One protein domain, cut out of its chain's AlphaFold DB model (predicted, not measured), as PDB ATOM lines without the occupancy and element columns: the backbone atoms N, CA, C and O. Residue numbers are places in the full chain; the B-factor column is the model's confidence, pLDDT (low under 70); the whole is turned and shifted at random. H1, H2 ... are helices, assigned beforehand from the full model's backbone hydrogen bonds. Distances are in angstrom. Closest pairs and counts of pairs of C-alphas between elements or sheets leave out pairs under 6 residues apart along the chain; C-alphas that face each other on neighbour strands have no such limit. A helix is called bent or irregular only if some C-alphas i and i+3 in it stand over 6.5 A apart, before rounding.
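AT A GLANCE: This is residues 21 to 98 of the 238 residues of the protein "SDR family oxidoreductase" of Cupriavidus gilardii (UniProt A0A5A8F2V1). The chain makes an open, loose loop with four short helices strung along it and an empty middle; the longest helix, H2, lies at one end with H3 near it, and H4 lies at the far end. H1 lies on the side of the loop opposite the stretch that runs from H3 to H4, and the stretch after H4, residues 87 to 98, runs back from the far end toward H1. The printed part has 78 residues with four named helices, in the order H1, H2, H3, H4, and no named strand; its class is all helix. The whole is loose, with a radius of gyration of the C-alphas of 16.5 A and spans of 46 by 32 by 22 A.

IN THESE COORDINATES: H2, the longest helix, holds residues 44 to 57 and is 19.6 A from first to last C-alpha, from C-alpha 44 at (69.349, -12.370, -65.771) to C-alpha 57 at (72.237, -30.362, -58.485). It is irregular: C-alphas 49 and 52 are 7.2 A apart, against about 5 A in a regular helix, and its line is a rough one. H3 holds residues 65 to 73 and is 12.5 A long. H1 holds residues 21 to 30 and is 14.2 A long, beginning at C-alpha 21 at (72.996, -17.798, -79.728). H4 holds residues 80 to 86 and is 10.0 A long, ending at C-alpha 86 at (98.238, -19.567, -89.685).

HOW THE PARTS SIT: H2 and H3 are close but not clearly touching, with 2 pairs of C-alphas within 8 A; the closest C-alphas are those of Leu 51 and Gln 65, 6.9 A apart. Their centres are 12.8 A apart. They run opposite ways at a shallow tilt of 33 degrees, only just short of steep. H1 is apart from H2, from H3 and from H4. H4 is apart from H2 and from H3. In H1, H3 and H4 every pair of O i and N i+4 is within hydrogen-bond range, and in H2 8 of 10 such pairs are.

THE WHOLE: The C-alphas farthest apart are those of Leu 53 and Gly 87, 46.2 A. The printed part has no cut. The link from H1 to H2, residues 31 to 43, is long; those from H2 to H3 and from H3 to H4 are short. Residues 57 to 62 stand free, and so do residues 69 to 78, of which 69 to 73 belong to H3. The mean pLDDT of the printed part is 89.4, and the model's confidence is under 70 at residues 59 to 60.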
ATOM      1  N   GLY A  21      74.139 -17.278 -78.978       93.62
ATOM      2  CA  GLY A  21      72.996 -17.798 -79.728       93.62
ATOM      3  C   GLY A  21      73.378 -18.194 -81.154       93.62
ATOM      4  O   GLY A  21      73.097 -19.320 -81.564       93.62
ATOM      5  N   ASP A  22      74.084 -17.314 -81.867       94.81
ATOM      6  CA  ASP A  22      74.528 -17.564 -83.246       94.81
ATOM      7  C   ASP A  22      75.568 -18.683 -83.302       94.81
ATOM      8  O   ASP A  22      75.479 -19.573 -84.145       94.81
ATOM      9  N   TYR A  23      76.499 -18.712 -82.344       94.50
ATOM     10  CA  TYR A  23      77.467 -19.797 -82.194       94.50
ATOM     11  C   TYR A  23      76.778 -21.162 -82.046       94.50
ATOM     12  O   TYR A  23      77.129 -22.126 -82.730       94.50
ATOM     13  N   LEU A  24      75.769 -21.258 -81.171       94.25
ATOM     14  CA  LEU A  24      75.007 -22.491 -80.965       94.25
ATOM     15  C   LEU A  24      74.152 -22.855 -82.187       94.25
ATOM     16  O   LEU A  24      73.997 -24.042 -82.486       94.25
ATOM     17  N   ALA A  25      73.610 -21.864 -82.896       95.31
ATOM     18  CA  ALA A  25      72.861 -22.075 -84.130       95.31
ATOM     19  C   ALA A  25      73.769 -22.620 -85.247       95.31
ATOM     20  O   ALA A  25      73.434 -23.636 -85.859       95.31
ATOM     21  N   GLU A  26      74.949 -22.033 -85.454       95.19
ATOM     22  CA  GLU A  26      75.938 -22.536 -86.415       95.19
ATOM     23  C   GLU A  26      76.422 -23.938 -86.051       95.19
ATOM     24  O   GLU A  26      76.479 -24.811 -86.917       95.19
ATOM     25  N   LEU A  27      76.705 -24.207 -84.772       93.69
ATOM     26  CA  LEU A  27      77.120 -25.539 -84.332       93.69
ATOM     27  C   LEU A  27      76.012 -26.579 -84.563       93.69
ATOM     28  O   LEU A  27      76.288 -27.701 -84.999       93.69
ATOM     29  N   ARG A  28      74.746 -26.213 -84.323       93.88
ATOM     30  CA  ARG A  28      73.580 -27.055 -84.629       93.88
ATOM     31  C   ARG A  28      73.510 -27.377 -86.124       93.88
ATOM     32  O   ARG A  28      73.304 -28.541 -86.480       93.88
ATOM     33  N   HIS A  29      73.718 -26.379 -86.982       93.06
ATOM     34  CA  HIS A  29      73.779 -26.566 -88.432       93.06
ATOM     35  C   HIS A  29      74.963 -27.447 -88.851       93.06
ATOM     36  O   HIS A  29      74.769 -28.387 -89.622       93.06
ATOM     37  N   ALA A  30      76.156 -27.231 -88.290       93.50
ATOM     38  CA  ALA A  30      77.347 -28.037 -88.561       93.50
ATOM     39  C   ALA A  30      77.133 -29.521 -88.202       93.50
ATOM     40  O   ALA A  30      77.543 -30.415 -88.950       93.50
ATOM     41  N   LEU A  31      76.414 -29.793 -87.106       94.06
ATOM     42  CA  LEU A  31      75.998 -31.136 -86.681       94.06
ATOM     43  C   LEU A  31      74.909 -31.765 -87.572       94.06
ATOM     44  O   LEU A  31      74.588 -32.940 -87.395       94.06
ATOM     45  N   GLY A  32      74.312 -31.031 -88.514       91.62
ATOM     46  CA  GLY A  32      73.194 -31.519 -89.329       91.62
ATOM     47  C   GLY A  32      71.948 -31.843 -88.505       91.62
ATOM     48  O   GLY A  32      71.233 -32.803 -88.804       91.62
ATOM     49  N   GLN A  33      71.721 -31.099 -87.421       89.50
ATOM     50  CA  GLN A  33      70.491 -31.195 -86.641       89.50
ATOM     51  C   GLN A  33      69.356 -30.462 -87.377       89.50
ATOM     52  O   GLN A  33      69.550 -29.318 -87.791       89.50
ATOM     53  N   PRO A  34      68.172 -31.076 -87.536       85.00
ATOM     54  CA  PRO A  34      67.070 -30.454 -88.260       85.00
ATOM     55  C   PRO A  34      66.445 -29.297 -87.468       85.00
ATOM     56  O   PRO A  34      66.346 -29.348 -86.240       85.00
ATOM     57  N   GLY A  35      65.963 -28.278 -88.181       87.12
ATOM     58  CA  GLY A  35      65.221 -27.148 -87.613       87.12
ATOM     59  C   GLY A  35      66.075 -26.100 -86.890       87.12
ATOM     60  O   GLY A  35      67.228 -26.337 -86.523       87.12
ATOM     61  N   ALA A  36      65.474 -24.927 -86.676       89.69
ATOM     62  CA  ALA A  36      66.119 -23.781 -86.041       89.69
ATOM     63  C   ALA A  36      66.380 -24.000 -84.541       89.69
ATOM     64  O   ALA A  36      65.668 -24.748 -83.860       89.69
ATOM     65  N   LEU A  37      67.398 -23.311 -84.018       92.31
ATOM     66  CA  LEU A  37      67.635 -23.227 -82.581       92.31
ATOM     67  C   LEU A  37      66.452 -22.513 -81.915       92.31
ATOM     68  O   LEU A  37      66.104 -21.393 -82.279       92.31
ATOM     69  N   ARG A  38      65.844 -23.160 -80.917       92.06
ATOM     70  CA  ARG A  38      64.833 -22.526 -80.068       92.06
ATOM     71  C   ARG A  38      65.532 -21.888 -78.877       92.06
ATOM     72  O   ARG A  38      66.167 -22.596 -78.097       92.06
ATOM     73  N   VAL A  39      65.403 -20.575 -78.749       91.88
ATOM     74  CA  VAL A  39      65.967 -19.798 -77.642       91.88
ATOM     75  C   VAL A  39      64.815 -19.228 -76.831       91.88
ATOM     76  O   VAL A  39      63.942 -18.561 -77.379       91.88
ATOM     77  N   LEU A  40      64.811 -19.505 -75.529       92.75
ATOM     78  CA  LEU A  40      63.891 -18.883 -74.584       92.75
ATOM     79  C   LEU A  40      64.667 -17.797 -73.825       92.75
ATOM     80  O   LEU A  40      65.610 -18.146 -73.110       92.75
ATOM     81  N   PRO A  41      64.327 -16.506 -73.975       90.12
ATOM     82  CA  PRO A  41      64.962 -15.460 -73.187       90.12
ATOM     83  C   PRO A  41      64.565 -15.617 -71.717       90.12
ATOM     84  O   PRO A  41      63.384 -15.722 -71.388       90.12
ATOM     85  N   VAL A  42      65.560 -15.631 -70.830       90.00
ATOM     86  CA  VAL A  42      65.359 -15.706 -69.378       90.00
ATOM     87  C   VAL A  42      65.958 -14.450 -68.740       90.00
ATOM     88  O   VAL A  42      67.112 -14.132 -69.030       90.00
ATOM     89  N   PRO A  43      65.216 -13.737 -67.874       92.31
ATOM     90  CA  PRO A  43      65.749 -12.612 -67.114       92.31
ATOM     91  C   PRO A  43      67.015 -12.979 -66.329       92.31
ATOM     92  O   PRO A  43      67.034 -13.969 -65.596       92.31
ATOM     93  N   ASP A  44      68.047 -12.137 -66.417       88.38
ATOM     94  CA  ASP A  44      69.349 -12.370 -65.771       88.38
ATOM     95  C   ASP A  44      69.227 -12.563 -64.247       88.38
ATOM     96  O   ASP A  44      69.896 -13.410 -63.660       88.38
ATOM     97  N   ALA A  45      68.288 -11.857 -63.606       91.19
ATOM     98  CA  ALA A  45      67.996 -12.020 -62.182       91.19
ATOM     99  C   ALA A  45      67.562 -13.454 -61.822       91.19
ATOM    100  O   ALA A  45      68.022 -14.002 -60.819       91.19
ATOM    101  N   LEU A  46      66.728 -14.086 -62.656       91.69
ATOM    102  CA  LEU A  46      66.289 -15.468 -62.443       91.69
ATOM    103  C   LEU A  46      67.443 -16.450 -62.646       91.69
ATOM    104  O   LEU A  46      67.603 -17.378 -61.852       91.69
ATOM    105  N   VAL A  47      68.279 -16.222 -63.665       90.06
ATOM    106  CA  VAL A  47      69.468 -17.050 -63.915       90.06
ATOM    107  C   VAL A  47      70.417 -16.988 -62.718       90.06
ATOM    108  O   VAL A  47      70.815 -18.031 -62.201       90.06
ATOM    109  N   ARG A  48      70.734 -15.786 -62.221       89.44
ATOM    110  CA  ARG A  48      71.621 -15.601 -61.059       89.44
ATOM    111  C   ARG A  48      71.048 -16.199 -59.779       89.44
ATOM    112  O   ARG A  48      71.803 -16.810 -59.026       89.44
ATOM    113  N   ALA A  49      69.741 -16.070 -59.548       91.06
ATOM    114  CA  ALA A  49      69.076 -16.652 -58.383       91.06
ATOM    115  C   ALA A  49      69.086 -18.192 -58.411       91.06
ATOM    116  O   ALA A  49      69.285 -18.829 -57.378       91.06
ATOM    117  N   GLY A  50      68.915 -18.799 -59.591       88.94
ATOM    118  CA  GLY A  50      68.917 -20.256 -59.761       88.94
ATOM    119  C   GLY A  50      70.308 -20.898 -59.765       88.94
ATOM    120  O   GLY A  50      70.442 -22.086 -59.466       88.94
ATOM    121  N   LEU A  51      71.357 -20.130 -60.069       88.00
ATOM    122  CA  LEU A  51      72.704 -20.645 -60.320       88.00
ATOM    123  C   LEU A  51      73.299 -21.477 -59.167       88.00
ATOM    124  O   LEU A  51      73.786 -22.573 -59.445       88.00
ATOM    125  N   PRO A  52      73.211 -21.067 -57.881       86.94
ATOM    126  CA  PRO A  52      73.742 -21.868 -56.775       86.94
ATOM    127  C   PRO A  52      73.078 -23.246 -56.667       86.94
ATOM    128  O   PRO A  52      73.743 -24.238 -56.369       86.94
ATOM    129  N   LEU A  53      71.769 -23.316 -56.930       85.88
ATOM    130  CA  LEU A  53      71.021 -24.568 -56.923       85.88
ATOM    131  C   LEU A  53      71.420 -25.445 -58.116       85.88
ATOM    132  O   LEU A  53      71.700 -26.629 -57.939       85.88
ATOM    133  N   MET A  54      71.513 -24.863 -59.314       81.56
ATOM    134  CA  MET A  54      71.908 -25.583 -60.529       81.56
ATOM    135  C   MET A  54      73.318 -26.167 -60.421       81.56
ATOM    136  O   MET A  54      73.518 -27.335 -60.752       81.56
ATOM    137  N   THR A  55      74.285 -25.406 -59.899       81.75
ATOM    138  CA  THR A  55      75.661 -25.888 -59.704       81.75
ATOM    139  C   THR A  55      75.728 -27.035 -58.689       81.75
ATOM    140  O   THR A  55      76.519 -27.959 -58.868       81.75
ATOM    141  N   ARG A  56      74.873 -27.033 -57.656       79.06
ATOM    142  CA  ARG A  56      74.792 -28.131 -56.674       79.06
ATOM    143  C   ARG A  56      74.123 -29.385 -57.236       79.06
ATOM    144  O   ARG A  56      74.609 -30.485 -56.997       79.06
ATOM    145  N   LEU A  57      73.017 -29.233 -57.964       72.25
ATOM    146  CA  LEU A  57      72.237 -30.362 -58.485       72.25
ATOM    147  C   LEU A  57      72.847 -30.985 -59.747       72.25
ATOM    148  O   LEU A  57      72.653 -32.170 -60.014       72.25
ATOM    149  N   ALA A  58      73.588 -30.202 -60.526       70.44
ATOM    150  CA  ALA A  58      74.145 -30.628 -61.799       70.44
ATOM    151  C   ALA A  58      75.579 -30.093 -61.990       70.44
ATOM    152  O   ALA A  58      75.830 -29.315 -62.911       70.44
ATOM    153  N   PRO A  59      76.555 -30.563 -61.187       62.28
ATOM    154  CA  PRO A  59      77.948 -30.099 -61.242       62.28
ATOM    155  C   PRO A  59      78.652 -30.379 -62.582       62.28
ATOM    156  O   PRO A  59      79.731 -29.859 -62.832       62.28
ATOM    157  N   GLY A  60      78.056 -31.206 -63.448       65.94
ATOM    158  CA  GLY A  60      78.546 -31.465 -64.804       65.94
ATOM    159  C   GLY A  60      78.021 -30.503 -65.876       65.94
ATOM    160  O   GLY A  60      78.392 -30.661 -67.038       65.94
ATOM    161  N   LEU A  61      77.139 -29.555 -65.538       71.06
ATOM    162  CA  LEU A  61      76.746 -28.490 -66.460       71.06
ATOM    163  C   LEU A  61      77.866 -27.442 -66.531       71.06
ATOM    164  O   LEU A  61      78.355 -27.015 -65.485       71.06
ATOM    165  N   PRO A  62      78.229 -26.947 -67.726       74.44
ATOM    166  CA  PRO A  62      79.211 -25.874 -67.892       74.44
ATOM    167  C   PRO A  62      78.629 -24.491 -67.528       74.44
ATOM    168  O   PRO A  62      78.927 -23.493 -68.177       74.44
ATOM    169  N   LEU A  63      77.752 -24.429 -66.524       81.12
ATOM    170  CA  LEU A  63      77.050 -23.223 -66.103       81.12
ATOM    171  C   LEU A  63      77.286 -22.996 -64.607       81.12
ATOM    172  O   LEU A  63      76.748 -23.700 -63.752       81.12
ATOM    173  N   ASN A  64      78.112 -22.002 -64.302       86.62
ATOM    174  CA  ASN A  64      78.426 -21.551 -62.949       86.62
ATOM    175  C   ASN A  64      78.583 -20.019 -62.932       86.62
ATOM    176  O   ASN A  64      78.438 -19.359 -63.966       86.62
ATOM    177  N   GLN A  65      78.831 -19.449 -61.747       85.88
ATOM    178  CA  GLN A  65      78.944 -17.996 -61.564       85.88
ATOM    179  C   GLN A  65      80.042 -17.383 -62.436       85.88
ATOM    180  O   GLN A  65      79.798 -16.369 -63.092       85.88
ATOM    181  N   ASP A  66      81.202 -18.034 -62.508       87.94
ATOM    182  CA  ASP A  66      82.335 -17.559 -63.301       87.94
ATOM    183  C   ASP A  66      82.028 -17.597 -64.799       87.94
ATOM    184  O   ASP A  66      82.263 -16.618 -65.500       87.94
ATOM    185  N   ALA A  67      81.422 -18.680 -65.289       88.88
ATOM    186  CA  ALA A  67      81.017 -18.823 -66.682       88.88
ATOM    187  C   ALA A  67      80.009 -17.741 -67.089       88.88
ATOM    188  O   ALA A  67      80.144 -17.155 -68.162       88.88
ATOM    189  N   LEU A  68      79.034 -17.423 -66.228       89.56
ATOM    190  CA  LEU A  68      78.073 -16.350 -66.494       89.56
ATOM    191  C   LEU A  68      78.748 -14.972 -66.487       89.56
ATOM    192  O   LEU A  68      78.478 -14.149 -67.360       89.56
ATOM    193  N   ALA A  69      79.649 -14.719 -65.533       89.94
ATOM    194  CA  ALA A  69      80.406 -13.471 -65.471       89.94
ATOM    195  C   ALA A  69      81.326 -13.297 -66.690       89.94
ATOM    196  O   ALA A  69      81.409 -12.203 -67.246       89.94
ATOM    197  N   MET A  70      81.986 -14.368 -67.135       90.50
ATOM    198  CA  MET A  70      82.806 -14.378 -68.347       90.50
ATOM    199  C   MET A  70      81.961 -14.160 -69.601       90.50
ATOM    200  O   MET A  70      82.345 -13.370 -70.459       90.50
ATOM    201  N   LEU A  71      80.796 -14.805 -69.690       90.69
ATOM    202  CA  LEU A  71      79.877 -14.626 -70.810       90.69
ATOM    203  C   LEU A  71      79.383 -13.176 -70.907       90.69
ATOM    204  O   LEU A  71      79.375 -12.610 -71.995       90.69
ATOM    205  N   ALA A  72      79.037 -12.559 -69.772       89.62
ATOM    206  CA  ALA A  72      78.569 -11.174 -69.714       89.62
ATOM    207  C   ALA A  72      79.646 -10.146 -70.107       89.62
ATOM    208  O   ALA A  72      79.312  -9.080 -70.614       89.62
ATOM    209  N   ARG A  73      80.932 -10.456 -69.893       92.56
ATOM    210  CA  ARG A  73      82.052  -9.595 -70.314       92.56
ATOM    211  C   ARG A  73      82.293  -9.621 -71.826       92.56
ATOM    212  O   ARG A  73      82.855  -8.668 -72.355       92.56
ATOM    213  N   GLY A  74      81.885 -10.694 -72.506       90.44
ATOM    214  CA  GLY A  74      82.244 -10.950 -73.900       90.44
ATOM    215  C   GLY A  74      83.706 -11.387 -74.068       90.44
ATOM    216  O   GLY A  74      84.535 -11.235 -73.171       90.44
ATOM    217  N   ASN A  75      84.025 -11.976 -75.224       90.94
ATOM    218  CA  ASN A  75      85.378 -12.447 -75.542       90.94
ATOM    219  C   ASN A  75      85.643 -12.415 -77.059       90.94
ATOM    220  O   ASN A  75      85.682 -13.450 -77.721       90.94
ATOM    221  N   THR A  76      85.775 -11.213 -77.621       93.94
ATOM    222  CA  THR A  76      86.039 -10.977 -79.053       93.94
ATOM    223  C   THR A  76      87.410 -10.336 -79.264       93.94
ATOM    224  O   THR A  76      87.902  -9.628 -78.390       93.94
ATOM    225  N   GLY A  77      88.016 -10.531 -80.438       92.62
ATOM    226  CA  GLY A  77      89.296  -9.916 -80.799       92.62
ATOM    227  C   GLY A  77      89.511  -9.859 -82.312       92.62
ATOM    228  O   GLY A  77      88.771 -10.491 -83.063       92.62
ATOM    229  N   ASP A  78      90.518  -9.098 -82.747       93.81
ATOM    230  CA  ASP A  78      90.899  -8.981 -84.161       93.81
ATOM    231  C   ASP A  78      91.462 -10.321 -84.692       93.81
ATOM    232  O   ASP A  78      92.425 -10.839 -84.115       93.81
ATOM    233  N   PRO A  79      90.901 -10.900 -85.774       94.19
ATOM    234  CA  PRO A  79      91.392 -12.146 -86.360       94.19
ATOM    235  C   PRO A  79      92.656 -11.984 -87.219       94.19
ATOM    236  O   PRO A  79      93.303 -12.991 -87.527       94.19
ATOM    237  N   ALA A  80      93.051 -10.769 -87.616       93.81
ATOM    238  CA  ALA A  80      94.170 -10.552 -88.537       93.81
ATOM    239  C   ALA A  80      95.525 -11.101 -88.032       93.81
ATOM    240  O   ALA A  80      96.267 -11.685 -88.829       93.81
ATOM    241  N   PRO A  81      95.888 -10.987 -86.737       92.81
ATOM    242  CA  PRO A  81      97.085 -11.622 -86.191       92.81
ATOM    243  C   PRO A  81      97.061 -13.154 -86.305       92.81
ATOM    244  O   PRO A  81      98.062 -13.748 -86.701       92.81
ATOM    245  N   MET A  82      95.918 -13.789 -86.023       92.19
ATOM    246  CA  MET A  82      95.765 -15.244 -86.144       92.19
ATOM    247  C   MET A  82      95.827 -15.697 -87.606       92.19
ATOM    248  O   MET A  82      96.502 -16.673 -87.922       92.19
ATOM    249  N   HIS A  83      95.175 -14.966 -88.512       93.81
ATOM    250  CA  HIS A  83      95.233 -15.237 -89.947       93.81
ATOM    251  C   HIS A  83      96.675 -15.207 -90.476       93.81
ATOM    252  O   HIS A  83      97.105 -16.142 -91.151       93.81
ATOM    253  N   ARG A  84      97.445 -14.168 -90.115       92.44
ATOM    254  CA  ARG A  84      98.865 -14.050 -90.483       92.44
ATOM    255  C   ARG A  84      99.705 -15.193 -89.922       92.44
ATOM    256  O   ARG A  84     100.546 -15.720 -90.638       92.44
ATOM    257  N   LEU A  85      99.459 -15.589 -88.672       91.12
ATOM    258  CA  LEU A  85     100.182 -16.687 -88.028       91.12
ATOM    259  C   LEU A  85      99.901 -18.041 -88.696       91.12
ATOM    260  O   LEU A  85     100.811 -18.845 -88.868       91.12
ATOM    261  N   LEU A  86      98.645 -18.304 -89.066       92.31
ATOM    262  CA  LEU A  86      98.238 -19.567 -89.685       92.31
ATOM    263  C   LEU A  86      98.560 -19.644 -91.184       92.31
ATOM    264  O   LEU A  86      98.534 -20.742 -91.740       92.31
ATOM    265  N   GLY A  87      98.775 -18.506 -91.853       94.88
ATOM    266  CA  GLY A  87      98.869 -18.421 -93.317       94.88
ATOM    267  C   GLY A  87      97.558 -18.763 -94.042       94.88
ATOM    268  O   GLY A  87      97.553 -19.007 -95.245       94.88
ATOM    269  N   ARG A  88      96.443 -18.831 -93.307       94.12
ATOM    270  CA  ARG A  88      95.093 -19.154 -93.789       94.12
ATOM    271  C   ARG A  88      94.046 -18.563 -92.838       94.12
ATOM    272  O   ARG A  88      94.369 -18.314 -91.674       94.12
ATOM    273  N   PRO A  89      92.788 -18.355 -93.268       92.69
ATOM    274  CA  PRO A  89      91.725 -17.941 -92.352       92.69
ATOM    275  C   PRO A  89      91.542 -18.942 -91.197       92.69
ATOM    276  O   PRO A  89      91.643 -20.156 -91.415       92.69
ATOM    277  N   PRO A  90      91.267 -18.459 -89.968       94.00
ATOM    278  CA  PRO A  90      90.809 -19.319 -88.884       94.00
ATOM    279  C   PRO A  90      89.533 -20.061 -89.298       94.00
ATOM    280  O   PRO A  90      88.711 -19.536 -90.047       94.00
ATOM    281  N   ARG A  91      89.355 -21.286 -88.800       93.81
ATOM    282  CA  ARG A  91      88.198 -22.121 -89.150       93.81
ATOM    283  C   ARG A  91      86.902 -21.509 -88.604       93.81
ATOM    284  O   ARG A  91      86.829 -21.210 -87.414       93.81
ATOM    285  N   ALA A  92      85.886 -21.378 -89.454       94.56
ATOM    286  CA  ALA A  92      84.541 -20.958 -89.055       94.56
ATOM    287  C   ALA A  92      83.790 -22.075 -88.308       94.56
ATOM    288  O   ALA A  92      84.078 -23.260 -88.496       94.56
ATOM    289  N   VAL A  93      82.801 -21.715 -87.484       94.25
ATOM    290  CA  VAL A  93      82.037 -22.674 -86.662       94.25
ATOM    291  C   VAL A  93      81.242 -23.643 -87.536       94.25
ATOM    292  O   VAL A  93      81.242 -24.846 -87.267       94.25
ATOM    293  N   ALA A  94      80.672 -23.158 -88.642       92.12
ATOM    294  CA  ALA A  94      80.035 -23.982 -89.672       92.12
ATOM    295  C   ALA A  94      80.913 -25.149 -90.186       92.12
ATOM    296  O   ALA A  94      80.389 -26.178 -90.616       92.12
ATOM    297  N   GLU A  95      82.243 -25.032 -90.102       93.50
ATOM    298  CA  GLU A  95      83.209 -26.037 -90.566       93.50
ATOM    299  C   GLU A  95      83.793 -26.905 -89.438       93.50
ATOM    300  O   GLU A  95      84.644 -27.766 -89.685       93.50
ATOM    301  N   PHE A  96      83.373 -26.712 -88.182       93.88
ATOM    302  CA  PHE A  96      83.918 -27.457 -87.039       93.88
ATOM    303  C   PHE A  96      83.678 -28.961 -87.135       93.88
ATOM    304  O   PHE A  96      84.493 -29.740 -86.640       93.88
ATOM    305  N   VAL A  97      82.584 -29.369 -87.781       94.81
ATOM    306  CA  VAL A  97      82.178 -30.770 -87.911       94.81
ATOM    307  C   VAL A  97      82.316 -31.207 -89.372       94.81
ATOM    308  O   VAL A  97      81.446 -30.907 -90.194       94.81
ATOM    309  N   PRO A  98      83.387 -31.943 -89.729       94.00
ATOM    310  CA  PRO A  98      83.549 -32.469 -91.079       94.00
ATOM    311  C   PRO A  98      82.382 -33.382 -91.466       94.00
ATOM    312  O   PRO A  98      81.913 -34.167 -90.641       94.00
TER     313      PRO A  98